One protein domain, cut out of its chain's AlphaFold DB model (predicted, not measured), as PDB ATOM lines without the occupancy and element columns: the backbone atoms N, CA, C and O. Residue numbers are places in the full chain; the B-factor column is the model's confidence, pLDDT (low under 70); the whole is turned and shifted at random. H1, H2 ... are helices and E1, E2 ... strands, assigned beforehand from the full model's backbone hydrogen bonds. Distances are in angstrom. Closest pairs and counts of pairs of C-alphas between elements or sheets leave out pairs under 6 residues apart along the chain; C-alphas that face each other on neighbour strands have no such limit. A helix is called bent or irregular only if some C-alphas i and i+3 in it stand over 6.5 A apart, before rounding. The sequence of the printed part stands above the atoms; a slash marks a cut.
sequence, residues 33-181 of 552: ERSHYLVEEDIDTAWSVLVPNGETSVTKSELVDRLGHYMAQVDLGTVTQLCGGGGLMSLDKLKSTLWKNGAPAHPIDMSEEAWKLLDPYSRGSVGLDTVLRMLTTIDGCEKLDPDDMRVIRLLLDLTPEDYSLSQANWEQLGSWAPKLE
ATOM      1  N   GLU A  33     -14.464   2.347 -10.993       48.59
ATOM      2  CA  GLU A  33     -15.725   1.580 -11.039       48.59
ATOM      3  C   GLU A  33     -15.740   0.504  -9.937       48.59
ATOM      4  O   GLU A  33     -15.732  -0.700 -10.193       48.59
ATOM      5  N   ARG A  34     -15.706   0.938  -8.673       52.41
ATOM      6  CA  ARG A  34     -15.870   0.053  -7.520       52.41
ATOM      7  C   ARG A  34     -17.353  -0.302  -7.379       52.41
ATOM      8  O   ARG A  34     -18.227   0.524  -7.622       52.41
ATOM      9  N   SER A  35     -17.642  -1.547  -7.013       57.25
ATOM     10  CA  SER A  35     -19.008  -2.008  -6.751       57.25
ATOM     11  C   SER A  35     -19.671  -1.155  -5.656       57.25
ATOM     12  O   SER A  35     -19.060  -0.910  -4.622       57.25
ATOM     13  N   HIS A  36     -20.935  -0.759  -5.858       61.97
ATOM     14  CA  HIS A  36     -21.779  -0.147  -4.814       61.97
ATOM     15  C   HIS A  36     -21.990  -1.079  -3.607       61.97
ATOM     16  O   HIS A  36     -22.263  -0.642  -2.489       61.97
ATOM     17  N   TYR A  37     -21.855  -2.381  -3.849       71.12
ATOM     18  CA  TYR A  37     -21.930  -3.412  -2.831       71.12
ATOM     19  C   TYR A  37     -20.556  -3.700  -2.244       71.12
ATOM     20  O   TYR A  37     -19.570  -3.716  -2.982       71.12
ATOM     21  N   LEU A  38     -20.540  -4.003  -0.947       72.56
ATOM     22  CA  LEU A  38     -19.353  -4.396  -0.189       72.56
ATOM     23  C   LEU A  38     -18.564  -5.492  -0.931       72.56
ATOM     24  O   LEU A  38     -19.129  -6.532  -1.288       72.56
ATOM     25  N   VAL A  39     -17.265  -5.270  -1.137       75.19
ATOM     26  CA  VAL A  39     -16.317  -6.271  -1.655       75.19
ATOM     27  C   VAL A  39     -15.278  -6.643  -0.595       75.19
ATOM     28  O   VAL A  39     -15.159  -5.994   0.444       75.19
ATOM     29  N   GLU A  40     -14.522  -7.716  -0.822       75.31
ATOM     30  CA  GLU A  40     -13.567  -8.215   0.174       75.31
ATOM     31  C   GLU A  40     -12.464  -7.186   0.487       75.31
ATOM     32  O   GLU A  40     -12.077  -7.028   1.647       75.31
ATOM     33  N   GLU A  41     -12.029  -6.407  -0.510       76.38
ATOM     34  CA  GLU A  41     -11.027  -5.350  -0.341       76.38
ATOM     35  C   GLU A  41     -11.501  -4.213   0.585       76.38
ATOM     36  O   GLU A  41     -10.680  -3.527   1.204       76.38
ATOM     37  N   ASP A  42     -12.816  -3.987   0.698       74.12
ATOM     38  CA  ASP A  42     -13.374  -3.014   1.649       74.12
ATOM     39  C   ASP A  42     -13.175  -3.475   3.091       74.12
ATOM     40  O   ASP A  42     -12.837  -2.666   3.954       74.12
ATOM     41  N   ILE A  43     -13.319  -4.780   3.350       77.94
ATOM     42  CA  ILE A  43     -13.110  -5.360   4.682       77.94
ATOM     43  C   ILE A  43     -11.643  -5.237   5.086       77.94
ATOM     44  O   ILE A  43     -11.350  -4.852   6.218       77.94
ATOM     45  N   ASP A  44     -10.723  -5.521   4.164       78.38
ATOM     46  CA  ASP A  44      -9.284  -5.385   4.410       78.38
ATOM     47  C   ASP A  44      -8.906  -3.932   4.726       78.38
ATOM     48  O   ASP A  44      -8.158  -3.658   5.671       78.38
ATOM     49  N   THR A  45      -9.488  -2.987   3.986       75.81
ATOM     50  CA  THR A  45      -9.280  -1.554   4.219       75.81
ATOM     51  C   THR A  45      -9.849  -1.131   5.574       75.81
ATOM     52  O   THR A  45      -9.137  -0.522   6.373       75.81
ATOM     53  N   ALA A  46     -11.093  -1.504   5.884       76.62
ATOM     54  CA  ALA A  46     -11.730  -1.197   7.164       76.62
ATOM     55  C   ALA A  46     -10.954  -1.791   8.350       76.62
ATOM     56  O   ALA A  46     -10.789  -1.134   9.378       76.62
ATOM     57  N   TRP A  47     -10.408  -3.000   8.199       83.06
ATOM     58  CA  TRP A  47      -9.561  -3.617   9.216       83.06
ATOM     59  C   TRP A  47      -8.266  -2.845   9.440       83.06
ATOM     60  O   TRP A  47      -7.871  -2.657  10.584       83.06
ATOM     61  N   SER A  48      -7.625  -2.351   8.378       79.12
ATOM     62  CA  SER A  48      -6.406  -1.543   8.512       79.12
ATOM     63  C   SER A  48      -6.643  -0.227   9.265       79.12
ATOM     64  O   SER A  48      -5.773   0.210  10.012       79.12
ATOM     65  N   VAL A  49      -7.841   0.357   9.137       75.00
ATOM     66  CA  VAL A  49      -8.249   1.553   9.890       75.00
ATOM     67  C   VAL A  49      -8.543   1.206  11.353       75.00
ATOM     68  O   VAL A  49      -8.110   1.914  12.256       75.00
ATOM     69  N   LEU A  50      -9.235   0.091  11.607       78.38
ATOM     70  CA  LEU A  50      -9.543  -0.373  12.967       78.38
ATOM     71  C   LEU A  50      -8.317  -0.937  13.703       78.38
ATOM     72  O   LEU A  50      -8.291  -0.990  14.932       78.38
ATOM     73  N   VAL A  51      -7.307  -1.406  12.977       84.75
ATOM     74  CA  VAL A  51      -6.115  -2.064  13.519       84.75
ATOM     75  C   VAL A  51      -4.856  -1.521  12.825       84.75
ATOM     76  O   VAL A  51      -4.163  -2.255  12.116       84.75
ATOM     77  N   PRO A  52      -4.509  -0.240  13.052       72.38
ATOM     78  CA  PRO A  52      -3.414   0.427  12.340       72.38
ATOM     79  C   PRO A  52      -2.037  -0.180  12.650       72.38
ATOM     80  O   PRO A  52      -1.141  -0.172  11.810       72.38
ATOM     81  N   ASN A  53      -1.877  -0.788  13.829       81.00
ATOM     82  CA  ASN A  53      -0.637  -1.454  14.242       81.00
ATOM     83  C   ASN A  53      -0.401  -2.809  13.548       81.00
ATOM     84  O   ASN A  53       0.629  -3.443  13.785       81.00
ATOM     85  N   GLY A  54      -1.347  -3.283  12.730       78.75
ATOM     86  CA  GLY A  54      -1.245  -4.571  12.041       78.75
ATOM     87  C   GLY A  54      -1.368  -5.788  12.963       78.75
ATOM     88  O   GLY A  54      -0.872  -6.864  12.629       78.75
ATOM     89  N   GLU A  55      -2.001  -5.638  14.131       86.06
ATOM     90  CA  GLU A  55      -2.323  -6.765  15.009       86.06
ATOM     91  C   GLU A  55      -3.204  -7.778  14.262       86.06
ATOM     92  O   GLU A  55      -4.116  -7.429  13.508       86.06
ATOM     93  N   THR A  56      -2.946  -9.065  14.479       85.88
ATOM     94  CA  THR A  56      -3.706 -10.141  13.826       85.88
ATOM     95  C   THR A  56      -5.076 -10.365  14.468       85.88
ATOM     96  O   THR A  56      -5.967 -10.950  13.849       85.88
ATOM     97  N   SER A  57      -5.264  -9.894  15.704       89.50
ATOM     98  CA  SER A  57      -6.524  -9.977  16.435       89.50
ATOM     99  C   SER A  57      -6.642  -8.899  17.507       89.50
ATOM    100  O   SER A  57      -5.636  -8.533  18.106       89.50
ATOM    101  N   VAL A  58      -7.874  -8.495  17.813       89.75
ATOM    102  CA  VAL A  58      -8.227  -7.545  18.878       89.75
ATOM    103  C   VAL A  58      -9.204  -8.171  19.872       89.75
ATOM    104  O   VAL A  58     -10.017  -9.032  19.518       89.75
ATOM    105  N   THR A  59      -9.139  -7.752  21.132       89.62
ATOM    106  CA  THR A  59     -10.093  -8.157  22.174       89.62
ATOM    107  C   THR A  59     -11.451  -7.475  21.995       89.62
ATOM    108  O   THR A  59     -11.574  -6.452  21.326       89.62
ATOM    109  N   LYS A  60     -12.505  -8.022  22.622       87.69
ATOM    110  CA  LYS A  60     -13.842  -7.397  22.629       87.69
ATOM    111  C   LYS A  60     -13.825  -5.963  23.159       87.69
ATOM    112  O   LYS A  60     -14.481  -5.113  22.575       87.69
ATOM    113  N   SER A  61     -13.101  -5.707  24.248       85.81
ATOM    114  CA  SER A  61     -12.985  -4.369  24.836       85.81
ATOM    115  C   SER A  61     -12.280  -3.406  23.889       85.81
ATOM    116  O   SER A  61     -12.817  -2.343  23.614       85.81
ATOM    117  N   GLU A  62     -11.153  -3.815  23.302       87.69
ATOM    118  CA  GLU A  62     -10.443  -2.981  22.324       87.69
ATOM    119  C   GLU A  62     -11.300  -2.711  21.090       87.69
ATOM    120  O   GLU A  62     -11.293  -1.604  20.570       87.69
ATOM    121  N   LEU A  63     -12.062  -3.700  20.620       85.69
ATOM    122  CA  LEU A  63     -12.936  -3.514  19.470       85.69
ATOM    123  C   LEU A  63     -14.093  -2.553  19.779       85.69
ATOM    124  O   LEU A  63     -14.419  -1.736  18.926       85.69
ATOM    125  N   VAL A  64     -14.681  -2.610  20.982       85.69
ATOM    126  CA  VAL A  64     -15.676  -1.618  21.435       85.69
ATOM    127  C   VAL A  64     -15.059  -0.227  21.481       85.69
ATOM    128  O   VAL A  64     -15.636   0.696  20.916       85.69
ATOM    129  N   ASP A  65     -13.886  -0.081  22.098       83.94
ATOM    130  CA  ASP A  65     -13.220   1.216  22.235       83.94
ATOM    131  C   ASP A  65     -12.902   1.816  20.857       83.94
ATOM    132  O   ASP A  65     -13.216   2.975  20.583       83.94
ATOM    133  N   ARG A  66     -12.357   0.999  19.946       84.50
ATOM    134  CA  ARG A  66     -11.992   1.430  18.591       84.50
ATOM    135  C   ARG A  66     -13.211   1.748  17.727       84.50
ATOM    136  O   ARG A  66     -13.212   2.766  17.045       84.50
ATOM    137  N   LEU A  67     -14.263   0.927  17.772       80.62
ATOM    138  CA  LEU A  67     -15.512   1.208  17.054       80.62
ATOM    139  C   LEU A  67     -16.258   2.410  17.642       80.62
ATOM    140  O   LEU A  67     -16.876   3.164  16.893       80.62
ATOM    141  N   GLY A  68     -16.157   2.627  18.955       75.12
ATOM    142  CA  GLY A  68     -16.750   3.764  19.655       75.12
ATOM    143  C   GLY A  68     -16.253   5.121  19.149       75.12
ATOM    144  O   GLY A  68     -16.970   6.115  19.254       75.12
ATOM    145  N   HIS A  69     -15.066   5.174  18.531       71.50
ATOM    146  CA  HIS A  69     -14.559   6.381  17.870       71.50
ATOM    147  C   HIS A  69     -15.309   6.745  16.583       71.50
ATOM    148  O   HIS A  69     -15.332   7.916  16.208       71.50
ATOM    149  N   TYR A  70     -15.925   5.766  15.918       70.81
ATOM    150  CA  TYR A  70     -16.646   5.956  14.655       70.81
ATOM    151  C   TYR A  70     -18.163   5.891  14.840       70.81
ATOM    152  O   TYR A  70     -18.909   6.505  14.084       70.81
ATOM    153  N   MET A  71     -18.629   5.160  15.852       71.19
ATOM    154  CA  MET A  71     -20.037   4.881  16.083       71.19
ATOM    155  C   MET A  71     -20.393   5.124  17.547       71.19
ATOM    156  O   MET A  71     -19.993   4.380  18.438       71.19
ATOM    157  N   ALA A  72     -21.230   6.131  17.794       63.34
ATOM    158  CA  ALA A  72     -21.610   6.531  19.149       63.34
ATOM    159  C   ALA A  72     -22.449   5.483  19.915       63.34
ATOM    160  O   ALA A  72     -22.609   5.604  21.125       63.34
ATOM    161  N   GLN A  73     -23.008   4.481  19.226       67.50
ATOM    162  CA  GLN A  73     -23.935   3.496  19.801       67.50
ATOM    163  C   GLN A  73     -23.357   2.076  19.913       67.50
ATOM    164  O   GLN A  73     -24.106   1.141  20.185       67.50
ATOM    165  N   VAL A  74     -22.052   1.878  19.701       75.69
ATOM    166  CA  VAL A  74     -21.467   0.531  19.807       75.69
ATOM    167  C   VAL A  74     -21.324   0.136  21.271       75.69
ATOM    168  O   VAL A  74     -20.550   0.727  22.020       75.69
ATOM    169  N   ASP A  75     -22.069  -0.890  21.672       79.06
ATOM    170  CA  ASP A  75     -22.016  -1.464  23.008       79.06
ATOM    171  C   ASP A  75     -21.297  -2.825  23.020       79.06
ATOM    172  O   ASP A  75     -21.151  -3.528  22.012       79.06
ATOM    173  N   LEU A  76     -20.854  -3.230  24.211       81.12
ATOM    174  CA  LEU A  76     -20.177  -4.512  24.408       81.12
ATOM    175  C   LEU A  76     -21.081  -5.705  24.067       81.12
ATOM    176  O   LEU A  76     -20.568  -6.764  23.699       81.12
ATOM    177  N   GLY A  77     -22.406  -5.546  24.165       80.62
ATOM    178  CA  GLY A  77     -23.383  -6.555  23.767       80.62
ATOM    179  C   GLY A  77     -23.305  -6.862  22.274       80.62
ATOM    180  O   GLY A  77     -23.092  -8.020  21.901       80.62
ATOM    181  N   THR A  78     -23.376  -5.829  21.432       78.06
ATOM    182  CA  THR A  78     -23.276  -5.949  19.968       78.06
ATOM    183  C   THR A  78     -21.929  -6.538  19.548       78.06
ATOM    184  O   THR A  78     -21.877  -7.511  18.792       78.06
ATOM    185  N   VAL A  79     -20.822  -6.043  20.113       80.56
ATOM    186  CA  VAL A  79     -19.482  -6.584  19.820       80.56
ATOM    187  C   VAL A  79     -19.336  -8.029  20.303       80.56
ATOM    188  O   VAL A  79     -18.686  -8.849  19.656       80.56
ATOM    189  N   THR A  80     -19.968  -8.394  21.418       81.50
ATOM    190  CA  THR A  80     -19.952  -9.775  21.916       81.50
ATOM    191  C   THR A  80     -20.678 -10.732  20.978       81.50
ATOM    192  O   THR A  80     -20.193 -11.849  20.791       81.50
ATOM    193  N   GLN A  81     -21.787 -10.305  20.371       78.25
ATOM    194  CA  GLN A  81     -22.484 -11.092  19.353       78.25
ATOM    195  C   GLN A  81     -21.623 -11.267  18.096       78.25
ATOM    196  O   GLN A  81     -21.504 -12.386  17.603       78.25
ATOM    197  N   LEU A  82     -20.945 -10.203  17.650       75.06
ATOM    198  CA  LEU A  82     -20.039 -10.233  16.498       75.06
ATOM    199  C   LEU A  82     -18.822 -11.153  16.735       75.06
ATOM    200  O   LEU A  82     -18.483 -11.999  15.914       75.06
ATOM    201  N   CYS A  83     -18.171 -11.026  17.893       76.94
ATOM    202  CA  CYS A  83     -16.991 -11.813  18.265       76.94
ATOM    203  C   CYS A  83     -17.323 -13.254  18.694       76.94
ATOM    204  O   CYS A  83     -16.421 -14.091  18.796       76.94
ATOM    205  N   GLY A  84     -18.576 -13.566  19.024       75.31
ATOM    206  CA  GLY A  84     -18.971 -14.856  19.591       75.31
ATOM    207  C   GLY A  84     -18.244 -15.219  20.902       75.31
ATOM    208  O   GLY A  84     -17.795 -14.364  21.676       75.31
ATOM    209  N   GLY A  85     -18.118 -16.525  21.171       71.56
ATOM    210  CA  GLY A  85     -17.586 -17.055  22.438       71.56
ATOM    211  C   GLY A  85     -16.072 -16.897  22.650       71.56
ATOM    212  O   GLY A  85     -15.617 -16.909  23.786       71.56
ATOM    213  N   GLY A  86     -15.289 -16.700  21.583       71.50
ATOM    214  CA  GLY A  86     -13.819 -16.773  21.626       71.50
ATOM    215  C   GLY A  86     -13.078 -15.549  22.180       71.50
ATOM    216  O   GLY A  86     -11.854 -15.560  22.200       71.50
ATOM    217  N   GLY A  87     -13.772 -14.478  22.578       78.19
ATOM    218  CA  GLY A  87     -13.161 -13.286  23.201       78.19
ATOM    219  C   GLY A  87     -12.314 -12.384  22.285       78.19
ATOM    220  O   GLY A  87     -12.134 -11.213  22.608       78.19
ATOM    221  N   LEU A  88     -11.860 -12.902  21.141       87.31
ATOM    222  CA  LEU A  88     -11.041 -12.210  20.145       87.31
ATOM    223  C   LEU A  88     -11.759 -12.103  18.792       87.31
ATOM    224  O   LEU A  88     -12.492 -13.020  18.382       87.31
ATOM    225  N   MET A  89     -11.497 -11.002  18.092       88.31
ATOM    226  CA  MET A  89     -11.843 -10.776  16.691       88.31
ATOM    227  C   MET A  89     -10.571 -10.731  15.848       88.31
ATOM    228  O   MET A  89      -9.629 -10.039  16.218       88.31
ATOM    229  N   SER A  90     -10.546 -11.438  14.722       90.00
ATOM    230  CA  SER A  90      -9.482 -11.371  13.712       90.00
ATOM    231  C   SER A  90     -10.073 -10.998  12.355       90.00
ATOM    232  O   SER A  90     -11.279 -11.155  12.149       90.00
ATOM    233  N   LEU A  91      -9.229 -10.567  11.416       87.88
ATOM    234  CA  LEU A  91      -9.642 -10.275  10.041       87.88
ATOM    235  C   LEU A  91     -10.337 -11.478   9.382       87.88
ATOM    236  O   LEU A  91     -11.439 -11.338   8.863       87.88
ATOM    237  N   ASP A  92      -9.764 -12.679   9.493       86.50
ATOM    238  CA  ASP A  92     -10.359 -13.911   8.944       86.50
ATOM    239  C   ASP A  92     -11.734 -14.219   9.548       86.50
ATOM    240  O   ASP A  92     -12.645 -14.725   8.886       86.50
ATOM    241  N   LYS A  93     -11.909 -13.902  10.832       85.94
ATOM    242  CA  LYS A  93     -13.177 -14.091  11.529       85.94
ATOM    243  C   LYS A  93     -14.214 -13.058  11.098       85.94
ATOM    244  O   LYS A  93     -15.371 -13.416  10.901       85.94
ATOM    245  N   LEU A  94     -13.805 -11.808  10.896       83.81
ATOM    246  CA  LEU A  94     -14.664 -10.768  10.337       83.81
ATOM    247  C   LEU A  94     -15.095 -11.134   8.910       83.81
ATOM    248  O   LEU A  94     -16.292 -11.142   8.618       83.81
ATOM    249  N   LYS A  95     -14.140 -11.546   8.063       83.00
ATOM    250  CA  LYS A  95     -14.394 -12.038   6.704       83.00
ATOM    251  C   LYS A  95     -15.358 -13.213   6.710       83.00
ATOM    252  O   LYS A  95     -16.383 -13.129   6.062       83.00
ATOM    253  N   SER A  96     -15.117 -14.261   7.494       81.06
ATOM    254  CA  SER A  96     -16.030 -15.419   7.556       81.06
ATOM    255  C   SER A  96     -17.418 -15.109   8.140       81.06
ATOM    256  O   SER A  96     -18.368 -15.860   7.908       81.06
ATOM    257  N   THR A  97     -17.558 -14.011   8.889       78.75
ATOM    258  CA  THR A  97     -18.856 -13.549   9.404       78.75
ATOM    259  C   THR A  97     -19.667 -12.840   8.317       78.75
ATOM    260  O   THR A  97     -20.870 -13.078   8.206       78.75
ATOM    261  N   LEU A  98     -19.014 -12.004   7.504       74.81
ATOM    262  CA  LEU A  98     -19.647 -11.207   6.445       74.81
ATOM    263  C   LEU A  98     -19.752 -11.972   5.105       74.81
ATOM    264  O   LEU A  98     -20.753 -11.857   4.396       74.81
ATOM    265  N   TRP A  99     -18.750 -12.796   4.787       76.19
ATOM    266  CA  TRP A  99     -18.624 -13.644   3.597       76.19
ATOM    267  C   TRP A  99     -18.801 -15.110   3.973       76.19
ATOM    268  O   TRP A  99     -17.985 -15.700   4.683       76.19
ATOM    269  N   LYS A 100     -19.837 -15.739   3.420       66.12
ATOM    270  CA  LYS A 100     -20.027 -17.189   3.505       66.12
ATOM    271  C   LYS A 100     -19.861 -17.777   2.112       66.12
ATOM    272  O   LYS A 100     -20.560 -17.388   1.186       66.12
ATOM    273  N   ASN A 101     -18.955 -18.745   1.964       59.69
ATOM    274  CA  ASN A 101     -18.713 -19.465   0.705       59.69
ATOM    275  C   ASN A 101     -18.287 -18.574  -0.484       59.69
ATOM    276  O   ASN A 101     -18.681 -18.837  -1.617       59.69
ATOM    277  N   GLY A 102     -17.485 -17.530  -0.245       59.12
ATOM    278  CA  GLY A 102     -16.937 -16.684  -1.318       59.12
ATOM    279  C   GLY A 102     -17.896 -15.620  -1.867       59.12
ATOM    280  O   GLY A 102     -17.578 -14.980  -2.862       59.12
ATOM    281  N   ALA A 103     -19.040 -15.406  -1.215       58.03
ATOM    282  CA  ALA A 103     -19.952 -14.302  -1.493       58.03
ATOM    283  C   ALA A 103     -20.441 -13.675  -0.174       58.03
ATOM    284  O   ALA A 103     -20.496 -14.372   0.851       58.03
ATOM    285  N   PRO A 104     -20.804 -12.380  -0.168       62.12
ATOM    286  CA  PRO A 104     -21.445 -11.777   0.992       62.12
ATOM    287  C   PRO A 104     -22.768 -12.499   1.280       62.12
ATOM    288  O   PRO A 104     -23.494 -12.878   0.359       62.12
ATOM    289  N   ALA A 105     -23.080 -12.728   2.561       61.94
ATOM    290  CA  ALA A 105     -24.279 -13.483   2.954       61.94
ATOM    291  C   ALA A 105     -25.580 -12.859   2.404       61.94
ATOM    292  O   ALA A 105     -26.519 -13.579   2.066       61.94
ATOM    293  N   HIS A 106     -25.589 -11.532   2.269       64.62
ATOM    294  CA  HIS A 106     -26.571 -10.727   1.550       64.62
ATOM    295  C   HIS A 106     -25.830  -9.576   0.847       64.62
ATOM    296  O   HIS A 106     -24.807  -9.140   1.372       64.62
ATOM    297  N   PRO A 107     -26.293  -9.076  -0.312       68.94
ATOM    298  CA  PRO A 107     -25.717  -7.875  -0.909       68.94
ATOM    299  C   PRO A 107     -25.903  -6.697   0.057       68.94
ATOM    300  O   PRO A 107     -27.031  -6.356   0.405       68.94
ATOM    301  N   ILE A 108     -24.794  -6.121   0.519       70.19
ATOM    302  CA  ILE A 108     -24.779  -4.974   1.435       70.19
ATOM    303  C   ILE A 108     -24.436  -3.738   0.614       70.19
ATOM    304  O   ILE A 108     -23.314  -3.640   0.116       70.19
ATOM    305  N   ASP A 109     -25.390  -2.817   0.468       75.94
ATOM    306  CA  ASP A 109     -25.127  -1.486  -0.080       75.94
ATOM    307  C   ASP A 109     -24.370  -0.666   0.973       75.94
ATOM    308  O   ASP A 109     -24.899  -0.337   2.038       75.94
ATOM    309  N   MET A 110     -23.098  -0.373   0.697       70.94
ATOM    310  CA  MET A 110     -22.244   0.325   1.658       70.94
ATOM    311  C   MET A 110     -22.704   1.760   1.907       70.94
ATOM    312  O   MET A 110     -22.529   2.278   3.009       70.94
ATOM    313  N   SER A 111     -23.271   2.405   0.889       72.88
ATOM    314  CA  SER A 111     -23.721   3.787   0.980       72.88
ATOM    315  C   SER A 111     -24.934   3.894   1.885       72.88
ATOM    316  O   SER A 111     -24.962   4.736   2.787       72.88
ATOM    317  N   GLU A 112     -25.909   3.011   1.666       78.69
ATOM    318  CA  GLU A 112     -27.140   2.962   2.446       78.69
ATOM    319  C   GLU A 112     -26.851   2.619   3.913       78.69
ATOM    320  O   GLU A 112     -27.324   3.309   4.820       78.69
ATOM    321  N   GLU A 113     -26.026   1.599   4.168       77.12
ATOM    322  CA  GLU A 113     -25.678   1.204   5.536       77.12
ATOM    323  C   GLU A 113     -24.853   2.276   6.254       77.12
ATOM    324  O   GLU A 113     -25.141   2.606   7.405       77.12
ATOM    325  N   ALA A 114     -23.878   2.900   5.584       77.56
ATOM    326  CA  ALA A 114     -23.120   3.992   6.188       77.56
ATOM    327  C   ALA A 114     -23.999   5.224   6.464       77.56
ATOM    328  O   ALA A 114     -23.814   5.891   7.485       77.56
ATOM    329  N   TRP A 115     -24.996   5.502   5.617       82.44
ATOM    330  CA  TRP A 115     -25.946   6.585   5.862       82.44
ATOM    331  C   TRP A 115     -26.806   6.332   7.101       82.44
ATOM    332  O   TRP A 115     -26.959   7.230   7.926       82.44
ATOM    333  N   LYS A 116     -27.306   5.102   7.292       79.88
ATOM    334  CA  LYS A 116     -28.049   4.720   8.509       79.88
ATOM    335  C   LYS A 116     -27.227   4.936   9.782       79.88
ATOM    336  O   LYS A 116     -27.792   5.262  10.824       79.88
ATOM    337  N   LEU A 117     -25.904   4.777   9.704       76.25
ATOM    338  CA  LEU A 117     -25.000   5.048  10.824       76.25
ATOM    339  C   LEU A 117     -24.791   6.544  11.076       76.25
ATOM    340  O   LEU A 117     -24.690   6.955  12.233       76.25
ATOM    341  N   LEU A 118     -24.733   7.352  10.017       78.94
ATOM    342  CA  LEU A 118     -24.601   8.806  10.117       78.94
ATOM    343  C   LEU A 118     -25.897   9.478  10.590       78.94
ATOM    344  O   LEU A 118     -25.847  10.425  11.375       78.94
ATOM    345  N   ASP A 119     -27.048   8.973  10.142       84.56
ATOM    346  CA  ASP A 119     -28.382   9.470  10.473       84.56
ATOM    347  C   ASP A 119     -29.249   8.395  11.164       84.56
ATOM    348  O   ASP A 119     -30.272   7.953  10.627       84.56
ATOM    349  N   PRO A 120     -28.898   7.987  12.399       77.88
ATOM    350  CA  PRO A 120     -29.602   6.918  13.111       77.88
ATOM    351  C   PRO A 120     -31.048   7.282  13.476       77.88
ATOM    352  O   PRO A 120     -31.831   6.416  13.859       77.88
ATOM    353  N   TYR A 121     -31.408   8.566  13.388       84.44
ATOM    354  CA  TYR A 121     -32.752   9.069  13.671       84.44
ATOM    355  C   TYR A 121     -33.558   9.369  12.402       84.44
ATOM    356  O   TYR A 121     -34.660   9.905  12.518       84.44
ATOM    357  N   SER A 122     -33.017   9.056  11.220       85.19
ATOM    358  CA  SER A 122     -33.671   9.264   9.922       85.19
ATOM    359  C   SER A 122     -34.178  10.700   9.721       85.19
ATOM    360  O   SER A 122     -35.290  10.928   9.247       85.19
ATOM    361  N   ARG A 123     -33.370  11.689  10.116       85.50
ATOM    362  CA  ARG A 123     -33.640  13.125   9.938       85.50
ATOM    363  C   ARG A 123     -33.524  13.571   8.478       85.50
ATOM    364  O   ARG A 123     -33.961  14.673   8.153       85.50
ATOM    365  N   GLY A 124     -32.904  12.765   7.620       86.25
ATOM    366  CA  GLY A 124     -32.624  13.055   6.214       86.25
ATOM    367  C   GLY A 124     -31.436  13.996   5.994       86.25
ATOM    368  O   GLY A 124     -31.085  14.280   4.850       86.25
ATOM    369  N   SER A 125     -30.801  14.475   7.070       89.06
ATOM    370  CA  SER A 125     -29.602  15.310   7.000       89.06
ATOM    371  C   SER A 125     -28.734  15.186   8.251       89.06
ATOM    372  O   SER A 125     -29.230  15.000   9.363       89.06
ATOM    373  N   VAL A 126     -27.424  15.327   8.059       86.44
ATOM    374  CA  VAL A 126     -26.398  15.240   9.104       86.44
ATOM    375  C   VAL A 126     -25.469  16.439   8.973       86.44
ATOM    376  O   VAL A 126     -25.167  16.869   7.867       86.44
ATOM    377  N   GLY A 127     -25.007  17.019  10.079       87.19
ATOM    378  CA  GLY A 127     -24.035  18.113  10.014       87.19
ATOM    379  C   GLY A 127     -22.719  17.658   9.370       87.19
ATOM    380  O   GLY A 127     -22.223  16.569   9.667       87.19
ATOM    381  N   LEU A 128     -22.124  18.491   8.509       84.12
ATOM    382  CA  LEU A 128     -20.823  18.201   7.890       84.12
ATOM    383  C   LEU A 128     -19.739  17.984   8.958       84.12
ATOM    384  O   LEU A 128     -18.851  17.155   8.790       84.12
ATOM    385  N   ASP A 129     -19.851  18.671  10.097       83.62
ATOM    386  CA  ASP A 129     -18.983  18.504  11.264       83.62
ATOM    387  C   ASP A 129     -18.928  17.055  11.776       83.62
ATOM    388  O   ASP A 129     -17.892  16.625  12.276       83.62
ATOM    389  N   THR A 130     -20.017  16.299  11.634       80.56
ATOM    390  CA  THR A 130     -20.097  14.899  12.068       80.56
ATOM    391  C   THR A 130     -19.204  14.018  11.199       80.56
ATOM    392  O   THR A 130     -18.405  13.248  11.729       80.56
ATOM    393  N   VAL A 131     -19.253  14.203   9.876       78.81
ATOM    394  CA  VAL A 131     -18.377  13.497   8.928       78.81
ATOM    395  C   VAL A 131     -16.920  13.899   9.145       78.81
ATOM    396  O   VAL A 131     -16.046  13.040   9.224       78.81
ATOM    397  N   LEU A 132     -16.645  15.196   9.315       79.38
ATOM    398  CA  LEU A 132     -15.284  15.679   9.563       79.38
ATOM    399  C   LEU A 132     -14.706  15.119  10.862       79.38
ATOM    400  O   LEU A 132     -13.544  14.731  10.888       79.38
ATOM    401  N   ARG A 133     -15.517  15.016  11.921       77.12
ATOM    402  CA  ARG A 133     -15.098  14.409  13.189       77.12
ATOM    403  C   ARG A 133     -14.689  12.950  12.993       77.12
ATOM    404  O   ARG A 133     -13.640  12.564  13.496       77.12
ATOM    405  N   MET A 134     -15.453  12.176  12.220       72.75
ATOM    406  CA  MET A 134     -15.097  10.792  11.878       72.75
ATOM    407  C   MET A 134     -13.846  10.697  11.000       72.75
ATOM    408  O   MET A 134     -13.067   9.766  11.144       72.75
ATOM    409  N   LEU A 135     -13.618  11.653  10.097       74.69
ATOM    410  CA  LEU A 135     -12.391  11.670   9.299       74.69
ATOM    411  C   LEU A 135     -11.168  11.977  10.162       74.69
ATOM    412  O   LEU A 135     -10.141  11.328  10.008       74.69
ATOM    413  N   THR A 136     -11.280  12.904  11.116       68.94
ATOM    414  CA  THR A 136     -10.162  13.256  12.007       68.94
ATOM    415  C   THR A 136      -9.750  12.143  12.970       68.94
ATOM    416  O   THR A 136      -8.682  12.243  13.567       68.94
ATOM    417  N   THR A 137     -10.565  11.093  13.136       66.00
ATOM    418  CA  THR A 137     -10.202   9.903  13.925       66.00
ATOM    419  C   THR A 137      -9.465   8.841  13.104       66.00
ATOM    420  O   THR A 137      -9.048   7.829  13.663       66.00
ATOM    421  N   ILE A 138      -9.292   9.041  11.793       66.62
ATOM    422  CA  ILE A 138      -8.476   8.177  10.934       66.62
ATOM    423  C   ILE A 138      -7.027   8.679  10.971       66.62
ATOM    424  O   ILE A 138      -6.773   9.869  10.778       66.62
ATOM    425  N   ASP A 139      -6.084   7.764  11.203       60.78
ATOM    426  CA  ASP A 139      -4.646   8.060  11.234       60.78
ATOM    427  C   ASP A 139      -4.196   8.702   9.907       60.78
ATOM    428  O   ASP A 139      -4.470   8.184   8.820       60.78
ATOM    429  N   GLY A 140      -3.548   9.866   9.989       63.78
ATOM    430  CA  GLY A 140      -3.152  10.688   8.840       63.78
ATOM    431  C   GLY A 140      -4.186  11.719   8.362       63.78
ATOM    432  O   GLY A 140      -3.881  12.485   7.445       63.78
ATOM    433  N   CYS A 141      -5.373  11.780   8.976       67.12
ATOM    434  CA  CYS A 141      -6.436  12.746   8.667       67.12
ATOM    435  C   CYS A 141      -6.694  13.753   9.806       67.12
ATOM    436  O   CYS A 141      -7.702  14.462   9.801       67.12
ATOM    437  N   GLU A 142      -5.793  13.869  10.786       71.94
ATOM    438  CA  GLU A 142      -6.000  14.677  12.000       71.94
ATOM    439  C   GLU A 142      -6.074  16.182  11.705       71.94
ATOM    440  O   GLU A 142      -6.616  16.962  12.492       71.94
ATOM    441  N   LYS A 143      -5.489  16.608  10.581       73.50
ATOM    442  CA  LYS A 143      -5.468  17.999  10.124       73.50
ATOM    443  C   LYS A 143      -5.841  18.066   8.652       73.50
ATOM    444  O   LYS A 143      -4.971  18.008   7.790       73.50
ATOM    445  N   LEU A 144      -7.132  18.235   8.395       73.00
ATOM    446  CA  LEU A 144      -7.641  18.525   7.060       73.00
ATOM    447  C   LEU A 144      -7.265  19.964   6.688       73.00
ATOM    448  O   LEU A 144      -7.676  20.915   7.361       73.00
ATOM    449  N   ASP A 145      -6.445  20.125   5.650       76.69
ATOM    450  CA  ASP A 145      -6.079  21.443   5.136       76.69
ATOM    451  C   ASP A 145      -7.256  22.069   4.335       76.69
ATOM    452  O   ASP A 145      -8.255  21.399   4.041       76.69
ATOM    453  N   PRO A 146      -7.216  23.371   3.989       73.69
ATOM    454  CA  PRO A 146      -8.286  23.997   3.207       73.69
ATOM    455  C   PRO A 146      -8.527  23.350   1.832       73.69
ATOM    456  O   PRO A 146      -9.650  23.409   1.321       73.69
ATOM    457  N   ASP A 147      -7.506  22.733   1.232       69.94
ATOM    458  CA  ASP A 147      -7.636  22.020  -0.036       69.94
ATOM    459  C   ASP A 147      -8.322  20.660   0.166       69.94
ATOM    460  O   ASP A 147      -9.185  20.304  -0.634       69.94
ATOM    461  N   ASP A 148      -8.024  19.935   1.247       69.19
ATOM    462  CA  ASP A 148      -8.703  18.692   1.637       69.19
ATOM    463  C   ASP A 148     -10.183  18.955   1.911       69.19
ATOM    464  O   ASP A 148     -11.057  18.255   1.399       69.19
ATOM    465  N   MET A 149     -10.483  20.038   2.630       73.56
ATOM    466  CA  MET A 149     -11.853  20.490   2.868       73.56
ATOM    467  C   MET A 149     -12.593  20.814   1.572       73.56
ATOM    468  O   MET A 149     -13.778  20.501   1.431       73.56
ATOM    469  N   ARG A 150     -11.901  21.414   0.601       66.06
ATOM    470  CA  ARG A 150     -12.459  21.692  -0.723       66.06
ATOM    471  C   ARG A 150     -12.695  20.410  -1.523       66.06
ATOM    472  O   ARG A 150     -13.684  20.344  -2.248       66.06
ATOM    473  N   VAL A 151     -11.830  19.402  -1.396       69.06
ATOM    474  CA  VAL A 151     -12.023  18.080  -2.018       69.06
ATOM    475  C   VAL A 151     -13.206  17.355  -1.401       69.06
ATOM    476  O   VAL A 151     -14.057  16.884  -2.142       69.06
ATOM    477  N   ILE A 152     -13.299  17.299  -0.074       72.94
ATOM    478  CA  ILE A 152     -14.405  16.637   0.631       72.94
ATOM    479  C   ILE A 152     -15.738  17.263   0.225       72.94
ATOM    480  O   ILE A 152     -16.654  16.551  -0.177       72.94
ATOM    481  N   ARG A 153     -15.833  18.599   0.257       75.06
ATOM    482  CA  ARG A 153     -17.038  19.317  -0.179       75.06
ATOM    483  C   ARG A 153     -17.376  19.027  -1.630       75.06
ATOM    484  O   ARG A 153     -18.527  18.770  -1.942       75.06
ATOM    485  N   LEU A 154     -16.374  19.014  -2.501       70.12
ATOM    486  CA  LEU A 154     -16.581  18.690  -3.900       70.12
ATOM    487  C   LEU A 154     -17.105  17.262  -4.105       70.12
ATOM    488  O   LEU A 154     -17.992  17.059  -4.924       70.12
ATOM    489  N   LEU A 155     -16.533  16.284  -3.403       69.06
ATOM    490  CA  LEU A 155     -16.935  14.881  -3.515       69.06
ATOM    491  C   LEU A 155     -18.359  14.647  -3.001       69.06
ATOM    492  O   LEU A 155     -19.035  13.743  -3.477       69.06
ATOM    493  N   LEU A 156     -18.796  15.465  -2.048       75.06
ATOM    494  CA  LEU A 156     -20.142  15.453  -1.482       75.06
ATOM    495  C   LEU A 156     -21.124  16.366  -2.238       75.06
ATOM    496  O   LEU A 156     -22.278  16.473  -1.829       75.06
ATOM    497  N   ASP A 157     -20.675  17.041  -3.301       74.44
ATOM    498  CA  ASP A 157     -21.460  18.041  -4.039       74.44
ATOM    499  C   ASP A 157     -22.049  19.126  -3.119       74.44
ATOM    500  O   ASP A 157     -23.229  19.470  -3.164       74.44
ATOM    501  N   LEU A 158     -21.204  19.621  -2.213       75.12
ATOM    502  CA  LEU A 158     -21.519  20.674  -1.255       75.12
ATOM    503  C   LEU A 158     -20.908  22.000  -1.704       75.12
ATOM    504  O   LEU A 158     -19.724  22.097  -2.051       75.12
ATOM    505  N   THR A 159     -21.700  23.059  -1.603       76.56
ATOM    506  CA  THR A 159     -21.235  24.436  -1.745       76.56
ATOM    507  C   THR A 159     -20.394  24.851  -0.526       76.56
ATOM    508  O   THR A 159     -20.402  24.180   0.514       76.56
ATOM    509  N   PRO A 160     -19.631  25.958  -0.597       74.12
ATOM    510  CA  PRO A 160     -18.904  26.481   0.563       74.12
ATOM    511  C   PRO A 160     -19.812  26.864   1.742       74.12
ATOM    512  O   PRO A 160     -19.347  26.880   2.880       74.12
ATOM    513  N   GLU A 161     -21.080  27.167   1.466       76.62
ATOM    514  CA  GLU A 161     -22.070  27.627   2.443       76.62
ATOM    515  C   GLU A 161     -22.843  26.472   3.092       76.62
ATOM    516  O   GLU A 161     -23.486  26.672   4.120       76.62
ATOM    517  N   ASP A 162     -22.742  25.255   2.549       82.69
ATOM    518  CA  ASP A 162     -23.419  24.098   3.120       82.69
ATOM    519  C   ASP A 162     -22.728  23.631   4.405       82.69
ATOM    520  O   ASP A 162     -21.520  23.367   4.449       82.69
ATOM    521  N   TYR A 163     -23.520  23.498   5.465       84.88
ATOM    522  CA  TYR A 163     -23.084  22.962   6.760       84.88
ATOM    523  C   TYR A 163     -23.741  21.621   7.091       84.88
ATOM    524  O   TYR A 163     -23.420  21.014   8.112       84.88
ATOM    525  N   SER A 164     -24.637  21.146   6.229       88.88
ATOM    526  CA  SER A 164     -25.346  19.881   6.373       88.88
ATOM    527  C   SER A 164     -25.233  19.061   5.100       88.88
ATOM    528  O   SER A 164     -25.291  19.588   3.995       88.88
ATOM    529  N   LEU A 165     -25.112  17.762   5.291       87.75
ATOM    530  CA  LEU A 165     -25.068  16.734   4.282       87.75
ATOM    531  C   LEU A 165     -26.436  16.047   4.210       87.75
ATOM    532  O   LEU A 165     -26.969  15.672   5.252       87.75
ATOM    533  N   SER A 166     -26.991  15.861   3.011       88.38
ATOM    534  CA  SER A 166     -28.187  15.033   2.790       88.38
ATOM    535  C   SER A 166     -27.826  13.611   2.349       88.38
ATOM    536  O   SER A 166     -26.698  13.351   1.925       88.38
ATOM    537  N   GLN A 167     -28.801  12.699   2.378       84.06
ATOM    538  CA  GLN A 167     -28.609  11.333   1.879       84.06
ATOM    539  C   GLN A 167     -28.179  11.317   0.405       84.06
ATOM    540  O   GLN A 167     -27.258  10.595   0.039       84.06
ATOM    541  N   ALA A 168     -28.780  12.173  -0.426       81.75
ATOM    542  CA  ALA A 168     -28.446  12.268  -1.845       81.75
ATOM    543  C   ALA A 168     -26.999  12.737  -2.072       81.75
ATOM    544  O   ALA A 168     -26.337  12.266  -2.994       81.75
ATOM    545  N   ASN A 169     -26.488  13.634  -1.219       81.69
ATOM    546  CA  ASN A 169     -25.081  14.040  -1.247       81.69
ATOM    547  C   ASN A 169     -24.154  12.880  -0.851       81.69
ATOM    548  O   ASN A 169     -23.091  12.701  -1.439       81.69
ATOM    549  N   TRP A 170     -24.553  12.079   0.142       80.44
ATOM    550  CA  TRP A 170     -23.780  10.930   0.612       80.44
ATOM    551  C   TRP A 170     -23.731   9.785  -0.404       80.44
ATOM    552  O   TRP A 170     -22.672   9.205  -0.628       80.44
ATOM    553  N   GLU A 171     -24.844   9.504  -1.080       72.06
ATOM    554  CA  GLU A 171     -24.928   8.484  -2.132       72.06
ATOM    555  C   GLU A 171     -23.970   8.748  -3.301       72.06
ATOM    556  O   GLU A 171     -23.534   7.809  -3.970       72.06
ATOM    557  N   GLN A 172     -23.543  10.002  -3.500       64.00
ATOM    558  CA  GLN A 172     -22.484  10.314  -4.458       64.00
ATOM    559  C   GLN A 172     -21.134   9.691  -4.062       64.00
ATOM    560  O   GLN A 172     -20.408   9.227  -4.945       64.00
ATOM    561  N   LEU A 173     -20.809   9.589  -2.765       61.12
ATOM    562  CA  LEU A 173     -19.586   8.922  -2.296       61.12
ATOM    563  C   LEU A 173     -19.643   7.416  -2.489       61.12
ATOM    564  O   LEU A 173     -18.648   6.828  -2.900       61.12
ATOM    565  N   GLY A 174     -20.801   6.801  -2.236       50.72
ATOM    566  CA  GLY A 174     -21.032   5.363  -2.387       50.72
ATOM    567  C   GLY A 174     -20.769   4.815  -3.792       50.72
ATOM    568  O   GLY A 174     -20.712   3.604  -3.979       50.72
ATOM    569  N   SER A 175     -20.591   5.699  -4.776       46.75
ATOM    570  CA  SER A 175     -20.267   5.334  -6.149       46.75
ATOM    571  C   SER A 175     -18.774   5.160  -6.443       46.75
ATOM    572  O   SER A 175     -18.503   4.481  -7.421       46.75
ATOM    573  N   TRP A 176     -17.841   5.709  -5.634       43.25
ATOM    574  CA  TRP A 176     -16.348   5.761  -5.751       43.25
ATOM    575  C   TRP A 176     -15.702   6.004  -7.139       43.25
ATOM    576  O   TRP A 176     -14.557   6.450  -7.209       43.25
ATOM    577  N   ALA A 177     -16.430   5.855  -8.238       37.78
ATOM    578  CA  ALA A 177     -16.309   6.593  -9.467       37.78
ATOM    579  C   ALA A 177     -17.132   7.860  -9.259       37.78
ATOM    580  O   ALA A 177     -18.331   7.846  -9.553       37.78
ATOM    581  N   PRO A 178     -16.540   8.986  -8.807       39.16
ATOM    582  CA  PRO A 178     -17.172  10.257  -9.116       39.16
ATOM    583  C   PRO A 178     -17.445  10.206 -10.614       39.16
ATOM    584  O   PRO A 178     -16.497   9.959 -11.365       39.16
ATOM    585  N   LYS A 179     -18.716  10.310 -11.038       40.25
ATOM    586  CA  LYS A 179     -19.091  10.232 -12.457       40.25
ATOM    587  C   LYS A 179     -18.115  11.138 -13.191       40.25
ATOM    588  O   LYS A 179     -18.175  12.356 -13.034       40.25
ATOM    589  N   LEU A 180     -17.141  10.552 -13.895       37.81
ATOM    590  CA  LEU A 180     -15.985  11.302 -14.402       37.81
ATOM    591  C   LEU A 180     -16.453  12.423 -15.335       37.81
ATOM    592  O   LEU A 180     -15.767  13.421 -15.512       37.81
ATOM    593  N   GLU A 181     -17.650  12.257 -15.884       41.75
ATOM    594  CA  GLU A 181     -18.415  13.181 -16.706       41.75
ATOM    595  C   GLU A 181     -18.813  14.481 -15.980       41.75
ATOM    596  O   GLU A 181     -18.877  15.524 -16.623       41.75
TER     597      GLU A 181
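AT A GLANCE: This is residues 33 to 181 of the 552 residues of the protein "Predicted protein" of Chlamydomonas reinhardtii (UniProt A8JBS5). Two small lobes sit end to end along the longest axis, each made of short helices gathered about a two-stranded antiparallel ladder: H1, H2, H3 and H4 with E1 and E2 in the first, H5, H6, H7 and H8 with E3 and E4 in the second. A long link from H4 to H5 joins the lobes, and the named elements of one lobe are apart from those of the other. The printed part has 149 residues, with eight named helices and four named strands in the order H1 E1 H2 H3 E2 H4 H5 E3 H6 H7 E4 H8, and its class is mostly helix. It is compact, with a radius of gyration of the C-alphas of 16.5 A, and elongated, spanning 49 by 30 by 30 A.

IN THESE COORDINATES: H1, residues 40 to 50, starts with C-alpha 40 at (-13.567, -8.215, 0.174) and is 15.5 A long. E1 is residues 57 to 59, H2 residues 60 to 68. H3, residues 76 to 86, is 14.1 A long and irregular, with C-alphas 82 and 85 9.4 A apart. E2 is residues 88 to 90, and H4, residues 91 to 98, ends with C-alpha 98 at (-19.647, -11.207, 6.445). H5 is residues 110 to 118, E3 125 to 127, H6 128 to 136. H7, residues 146 to 155, is 14.3 A long. E4 is residues 164 to 166, and H8, residues 167 to 173, ends with C-alpha 173 at (-19.586, 8.922, -2.296).

HOW THE PARTS SIT: H1 touches H4, closest at the C-alphas of Trp 47 and Leu 91, 6.7 A, at a steep tilt of 55 degrees, opposite ways. H1 and H2 only just touch, with 3 pairs of C-alphas within 8 A, the closest those of Leu 50 and Arg 66, 6.4 A. H2 and H3 form a helical hairpin; their closest C-alphas, of Val 64 and Leu 76, are 6.1 A apart. E1 and E2 are antiparallel, with N 58 and O 89 at 2.8 A, within hydrogen-bond range. E3 and E4 are antiparallel too, with N 165 and O 126 at 2.7 A. H5 touches H8, closest at the C-alphas of Ser 111 and Glu 171, 5.8 A, at a steep tilt of 50 degrees. H6 and H7 are near each other, with 5 pairs of C-alphas within 10 A. H7 and H8 are close but not clearly touching, with the C-alphas of Leu 155 and Leu 173 6.6 A apart. Every O i to N i+4 pair is within hydrogen-bond range in H1, H2, H4, H5, H6 and H7; H3 has 5 of 7, and H8 1 of 3 beside 3 of 4 O i to N i+3 pairs.

THE WHOLE: The two C-alphas farthest apart, of Gly 85 and Glu 181, are 49.5 A apart. The printed part has no cut, and the link from H4 to H5, 11 residues, is long. The mean pLDDT of the printed part is 74.6; 35 residues are under 70, among them 33 to 36, 100 to 107, 136 to 141 and 172 to 181.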